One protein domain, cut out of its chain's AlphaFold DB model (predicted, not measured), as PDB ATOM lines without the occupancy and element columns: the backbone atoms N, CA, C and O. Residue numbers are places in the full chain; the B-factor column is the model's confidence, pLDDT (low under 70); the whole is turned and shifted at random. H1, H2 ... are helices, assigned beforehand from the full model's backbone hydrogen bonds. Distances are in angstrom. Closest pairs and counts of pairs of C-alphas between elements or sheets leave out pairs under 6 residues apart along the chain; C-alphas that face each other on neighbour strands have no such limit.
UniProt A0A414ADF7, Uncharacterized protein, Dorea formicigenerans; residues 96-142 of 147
ATOM      1  N   ASN A  96     -21.811 -35.350  33.729       94.00
ATOM      2  CA  ASN A  96     -20.394 -35.578  34.010       94.00
ATOM      3  C   ASN A  96     -19.488 -34.451  33.518       94.00
ATOM      4  O   ASN A  96     -18.642 -34.007  34.295       94.00
ATOM      5  N   PRO A  97     -19.627 -33.955  32.277       92.00
ATOM      6  CA  PRO A  97     -18.789 -32.859  31.828       92.00
ATOM      7  C   PRO A  97     -19.211 -31.475  32.352       92.00
ATOM      8  O   PRO A  97     -18.351 -30.599  32.438       92.00
ATOM      9  N   SER A  98     -20.472 -31.268  32.746       92.75
ATOM     10  CA  SER A  98     -21.026 -29.917  32.964       92.75
ATOM     11  C   SER A  98     -21.302 -29.536  34.423       92.75
ATOM     12  O   SER A  98     -21.871 -28.473  34.673       92.75
ATOM     13  N   MET A  99     -20.946 -30.385  35.388       94.19
ATOM     14  CA  MET A  99     -21.194 -30.142  36.813       94.19
ATOM     15  C   MET A  99     -19.922 -30.311  37.645       94.19
ATOM     16  O   MET A  99     -19.119 -31.207  37.395       94.19
ATOM     17  N   GLU A 100     -19.770 -29.449  38.647       92.12
ATOM     18  CA  GLU A 100     -18.757 -29.573  39.700       92.12
ATOM     19  C   GLU A 100     -19.146 -30.648  40.723       92.12
ATOM     20  O   GLU A 100     -20.333 -30.938  40.894       92.12
ATOM     21  N   ASP A 101     -18.156 -31.204  41.423       94.12
ATOM     22  CA  ASP A 101     -18.351 -32.347  42.327       94.12
ATOM     23  C   ASP A 101     -19.384 -32.070  43.413       94.12
ATOM     24  O   ASP A 101     -20.305 -32.863  43.567       94.12
ATOM     25  N   LYS A 102     -19.343 -30.890  44.045       95.44
ATOM     26  CA  LYS A 102     -20.345 -30.500  45.046       95.44
ATOM     27  C   LYS A 102     -21.780 -30.641  44.522       95.44
ATOM     28  O   LYS A 102     -22.648 -31.171  45.195       95.44
ATOM     29  N   ARG A 103     -22.043 -30.213  43.283       95.81
ATOM     30  CA  ARG A 103     -23.390 -30.311  42.695       95.81
ATOM     31  C   ARG A 103     -23.751 -31.724  42.263       95.81
ATOM     32  O   ARG A 103     -24.935 -32.030  42.139       95.81
ATOM     33  N   LYS A 104     -22.754 -32.554  41.955       96.19
ATOM     34  CA  LYS A 104     -22.955 -33.978  41.676       96.19
ATOM     35  C   LYS A 104     -23.289 -34.733  42.951       96.19
ATOM     36  O   LYS A 104     -24.192 -35.553  42.917       96.19
ATOM     37  N   GLU A 105     -22.622 -34.413  44.053       97.44
ATOM     38  CA  GLU A 105     -22.944 -34.917  45.390       97.44
ATOM     39  C   GLU A 105     -24.380 -34.524  45.767       97.44
ATOM     40  O   GLU A 105     -25.204 -35.412  45.963       97.44
ATOM     41  N   ASP A 106     -24.733 -33.234  45.681       97.06
ATOM     42  CA  ASP A 106     -26.103 -32.748  45.930       97.06
ATOM     43  C   ASP A 106     -27.156 -33.414  45.006       97.06
ATOM     44  O   ASP A 106     -28.339 -33.519  45.332       97.06
ATOM     45  N   LEU A 107     -26.777 -33.801  43.781       96.00
ATOM     46  CA  LEU A 107     -27.650 -34.548  42.869       96.00
ATOM     47  C   LEU A 107     -27.811 -36.002  43.318       96.00
ATOM     48  O   LEU A 107     -28.931 -36.498  43.336       96.00
ATOM     49  N   LEU A 108     -26.713 -36.674  43.664       96.75
ATOM     50  CA  LEU A 108     -26.719 -38.065  44.111       96.75
ATOM     51  C   LEU A 108     -27.506 -38.240  45.411       96.75
ATOM     52  O   LEU A 108     -28.239 -39.217  45.533       96.75
ATOM     53  N   GLU A 109     -27.409 -37.286  46.339       97.12
ATOM     54  CA  GLU A 109     -28.224 -37.265  47.560       97.12
ATOM     55  C   GLU A 109     -29.718 -37.223  47.222       97.12
ATOM     56  O   GLU A 109     -30.469 -38.095  47.657       97.12
ATOM     57  N   ARG A 110     -30.141 -36.294  46.354       96.75
ATOM     58  CA  ARG A 110     -31.547 -36.185  45.925       96.75
ATOM     59  C   ARG A 110     -32.048 -37.435  45.203       96.75
ATOM     60  O   ARG A 110     -33.146 -37.901  45.485       96.75
ATOM     61  N   LEU A 111     -31.242 -38.014  44.311       95.94
ATOM     62  CA  LEU A 111     -31.599 -39.259  43.619       95.94
ATOM     63  C   LEU A 111     -31.746 -40.434  44.595       95.94
ATOM     64  O   LEU A 111     -32.657 -41.247  44.447       95.94
ATOM     65  N   ALA A 112     -30.885 -40.512  45.613       95.56
ATOM     66  CA  ALA A 112     -30.971 -41.539  46.647       95.56
ATOM     67  C   ALA A 112     -32.216 -41.367  47.536       95.56
ATOM     68  O   ALA A 112     -32.861 -42.361  47.876       95.56
ATOM     69  N   GLU A 113     -32.572 -40.128  47.888       96.50
ATOM     70  CA  GLU A 113     -33.788 -39.804  48.644       96.50
ATOM     71  C   GLU A 113     -35.062 -40.167  47.869       96.50
ATOM     72  O   GLU A 113     -35.971 -40.791  48.425       96.50
ATOM     73  N   GLU A 114     -35.109 -39.830  46.578       95.19
ATOM     74  CA  GLU A 114     -36.256 -40.090  45.698       95.19
ATOM     75  C   GLU A 114     -36.296 -41.537  45.171       95.19
ATOM     76  O   GLU A 114     -37.333 -41.985  44.683       95.19
ATOM     77  N   LYS A 115     -35.212 -42.308  45.353       94.62
ATOM     78  CA  LYS A 115     -35.013 -43.670  44.817       94.62
ATOM     79  C   LYS A 115     -35.104 -43.727  43.289       94.62
ATOM     80  O   LYS A 115     -35.609 -44.700  42.730       94.62
ATOM     81  N   GLU A 116     -34.595 -42.689  42.642       92.62
ATOM     82  CA  GLU A 116     -34.620 -42.521  41.192       92.62
ATOM     83  C   GLU A 116     -33.288 -42.947  40.564       92.62
ATOM     84  O   GLU A 116     -32.208 -42.626  41.069       92.62
ATOM     85  N   ASP A 117     -33.365 -43.653  39.435       92.38
ATOM     86  CA  ASP A 117     -32.209 -44.009  38.610       92.38
ATOM     87  C   ASP A 117     -32.272 -43.251  37.280       92.38
ATOM     88  O   ASP A 117     -33.177 -43.442  36.468       92.38
ATOM     89  N   ILE A 118     -31.280 -42.390  37.054       93.31
ATOM     90  CA  ILE A 118     -31.158 -41.584  35.833       93.31
ATOM     91  C   ILE A 118     -30.449 -42.325  34.690       93.31
ATOM     92  O   ILE A 118     -30.223 -41.740  33.632       93.31
ATOM     93  N   GLY A 119     -30.071 -43.592  34.879       92.94
ATOM     94  CA  GLY A 119     -29.530 -44.454  33.827       92.94
ATOM     95  C   GLY A 119     -28.094 -44.135  33.400       92.94
ATOM     96  O   GLY A 119     -27.627 -44.660  32.389       92.94
ATOM     97  N   ILE A 120     -27.378 -43.290  34.153       92.75
ATOM     98  CA  ILE A 120     -25.960 -42.987  33.927       92.75
ATOM     99  C   ILE A 120     -25.154 -43.065  35.225       92.75
ATOM    100  O   ILE A 120     -25.648 -42.761  36.310       92.75
ATOM    101  N   THR A 121     -23.868 -43.387  35.105       94.19
ATOM    102  CA  THR A 121     -22.928 -43.277  36.224       94.19
ATOM    103  C   THR A 121     -22.450 -41.835  36.361       94.19
ATOM    104  O   THR A 121     -21.811 -41.300  35.451       94.19
ATOM    105  N   VAL A 122     -22.717 -41.211  37.511       94.44
ATOM    106  CA  VAL A 122     -22.189 -39.880  37.844       94.44
ATOM    107  C   VAL A 122     -20.736 -40.006  38.306       94.44
ATOM    108  O   VAL A 122     -20.436 -40.669  39.295       94.44
ATOM    109  N   GLU A 123     -19.822 -39.366  37.582       92.19
ATOM    110  CA  GLU A 123     -18.381 -39.451  37.818       92.19
ATOM    111  C   GLU A 123     -17.864 -38.186  38.513       92.19
ATOM    112  O   GLU A 123     -17.814 -37.110  37.905       92.19
ATOM    113  N   LEU A 124     -17.457 -38.313  39.779       91.56
ATOM    114  CA  LEU A 124     -16.761 -37.256  40.524       91.56
ATOM    115  C   LEU A 124     -15.331 -37.054  39.986       91.56
ATOM    116  O   LEU A 124     -14.732 -37.965  39.409       91.56
ATOM    117  N   GLY A 125     -14.788 -35.847  40.127       87.12
ATOM    118  CA  GLY A 125     -13.471 -35.452  39.624       87.12
ATOM    119  C   GLY A 125     -13.413 -35.205  38.112       87.12
ATOM    120  O   GLY A 125     -12.354 -34.848  37.588       87.12
ATOM    121  N   LYS A 126     -14.535 -35.374  37.398       85.00
ATOM    122  CA  LYS A 126     -14.666 -35.108  35.957       85.00
ATOM    123  C   LYS A 126     -15.521 -33.867  35.692       85.00
ATOM    124  O   LYS A 126     -16.533 -33.662  36.329       85.00
ATOM    125  N   MET A 127     -15.120 -33.037  34.742       87.81
ATOM    126  CA  MET A 127     -15.802 -31.843  34.206       87.81
ATOM    127  C   MET A 127     -14.984 -31.295  33.024       87.81
ATOM    128  O   MET A 127     -13.805 -31.640  32.913       87.81
ATOM    129  N   TYR A 128     -15.533 -30.420  32.171       76.88
ATOM    130  CA  TYR A 128     -14.869 -29.905  30.955       76.88
ATOM    131  C   TYR A 128     -13.389 -29.513  31.148       76.88
ATOM    132  O   TYR A 128     -12.544 -29.880  30.334       76.88
ATOM    133  N   GLY A 129     -13.051 -28.841  32.255       69.94
ATOM    134  CA  GLY A 129     -11.677 -28.416  32.568       69.94
ATOM    135  C   GLY A 129     -10.752 -29.501  33.144       69.94
ATOM    136  O   GLY A 129      -9.535 -29.333  33.151       69.94
ATOM    137  N   SER A 130     -11.301 -30.616  33.621       72.44
ATOM    138  CA  SER A 130     -10.527 -31.745  34.170       72.44
ATOM    139  C   SER A 130     -10.067 -32.729  33.087       72.44
ATOM    140  O   SER A 130      -8.990 -33.311  33.221       72.44
ATOM    141  N   TYR A 131     -10.820 -32.859  31.982       63.59
ATOM    142  CA  TYR A 131     -10.456 -33.752  30.876       63.59
ATOM    143  C   TYR A 131      -9.103 -33.346  30.275       63.59
ATOM    144  O   TYR A 131      -8.224 -34.184  30.110       63.59
ATOM    145  N   GLY A 132      -8.862 -32.044  30.095       57.41
ATOM    146  CA  GLY A 132      -7.582 -31.534  29.590       57.41
ATOM    147  C   GLY A 132      -6.360 -31.808  30.481       57.41
ATOM    148  O   GLY A 132      -5.242 -31.782  29.976       57.41
ATOM    149  N   LYS A 133      -6.539 -32.090  31.783       55.22
ATOM    150  CA  LYS A 133      -5.422 -32.361  32.709       55.22
ATOM    151  C   LYS A 133      -5.024 -33.837  32.776       55.22
ATOM    152  O   LYS A 133      -3.877 -34.112  33.124       55.22
ATOM    153  N   HIS A 134      -5.927 -34.770  32.447       52.72
ATOM    154  CA  HIS A 134      -5.689 -36.197  32.701       52.72
ATOM    155  C   HIS A 134      -6.021 -37.188  31.570       52.72
ATOM    156  O   HIS A 134      -5.584 -38.323  31.710       52.72
ATOM    157  N   MET A 135      -6.689 -36.840  30.453       49.44
ATOM    158  CA  MET A 135      -6.728 -37.686  29.232       49.44
ATOM    159  C   MET A 135      -7.465 -37.023  28.052       49.44
ATOM    160  O   MET A 135      -8.365 -36.216  28.249       49.44
ATOM    161  N   LYS A 136      -7.087 -37.410  26.819       51.44
ATOM    162  CA  LYS A 136      -7.609 -36.923  25.523       51.44
ATOM    163  C   LYS A 136      -9.103 -36.581  25.556       51.44
ATOM    164  O   LYS A 136      -9.941 -37.450  25.789       51.44
ATOM    165  N   TYR A 137      -9.399 -35.316  25.261       54.50
ATOM    166  CA  TYR A 137     -10.741 -34.795  25.021       54.50
ATOM    167  C   TYR A 137     -11.497 -35.733  24.058       54.50
ATOM    168  O   TYR A 137     -10.934 -36.092  23.019       54.50
ATOM    169  N   PRO A 138     -12.730 -36.167  24.360       58.56
ATOM    170  CA  PRO A 138     -13.522 -36.964  23.430       58.56
ATOM    171  C   PRO A 138     -14.034 -36.063  22.293       58.56
ATOM    172  O   PRO A 138     -15.186 -35.642  22.299       58.56
ATOM    173  N   GLU A 139     -13.168 -35.769  21.318       56.47
ATOM    174  CA  GLU A 139     -13.445 -34.922  20.138       56.47
ATOM    175  C   GLU A 139     -14.771 -35.292  19.451       56.47
ATOM    176  O   GLU A 139     -15.537 -34.416  19.059       56.47
ATOM    177  N   LYS A 140     -15.118 -36.586  19.434       57.44
ATOM    178  CA  LYS A 140     -16.367 -37.118  18.866       57.44
ATOM    179  C   LYS A 140     -17.658 -36.531  19.451       57.44
ATOM    180  O   LYS A 140     -18.682 -36.570  18.775       57.44
ATOM    181  N   LEU A 141     -17.648 -36.039  20.694       51.22
ATOM    182  CA  LEU A 141     -18.825 -35.395  21.297       51.22
ATOM    183  C   LEU A 141     -19.053 -33.980  20.744       51.22
ATOM    184  O   LEU A 141     -20.188 -33.521  20.728       51.22
ATOM    185  N   TYR A 142     -18.000 -33.335  20.237       50.25
ATOM    186  CA  TYR A 142     -18.014 -31.953  19.750       50.25
ATOM    187  C   TYR A 142     -17.937 -31.818  18.230       50.25
ATOM    188  O   TYR A 142     -18.322 -30.787  17.690       50.25
TER     189      TYR A 142
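This is residues 96 to 142 of the 147 residues of an uncharacterized protein of Dorea formicigenerans (UniProt A0A414ADF7). One longer helix, H1, makes one end of an elongated, open model; from its far end a long link, residues 115 to 127, folds back to a short helix, H2, near the other end. Residues 109 to 115 stick out. The printed part has 47 residues, under half of them in the two named helices, H1 then H2, with no named strand; the class is all helix. It is loose, with a radius of gyration of the C-alphas of 12.4 A, and spans 35 by 20 by 13 A.

Find C-alpha 101 at (-18.351, -32.347, 42.327); from there H1, residues 101 to 114, runs 19.8 A. H2, residues 128 to 134, ends at C-alpha 134, (-5.689, -36.197, 32.701).

H1 and H2 are apart, with no C-alpha of one within 8 A of the other. In H1 every O i to N i+4 pair is within hydrogen-bond range; in H2 1 of 3 is, beside 2 of 4 O i to N i+3 pairs.

Look at Glu 113 and Glu 139, whose C-alphas are the two farthest apart, 35.4 A. The printed part has no cut. Confidence is low, under 70, at residue 129 and residues 131 to 142.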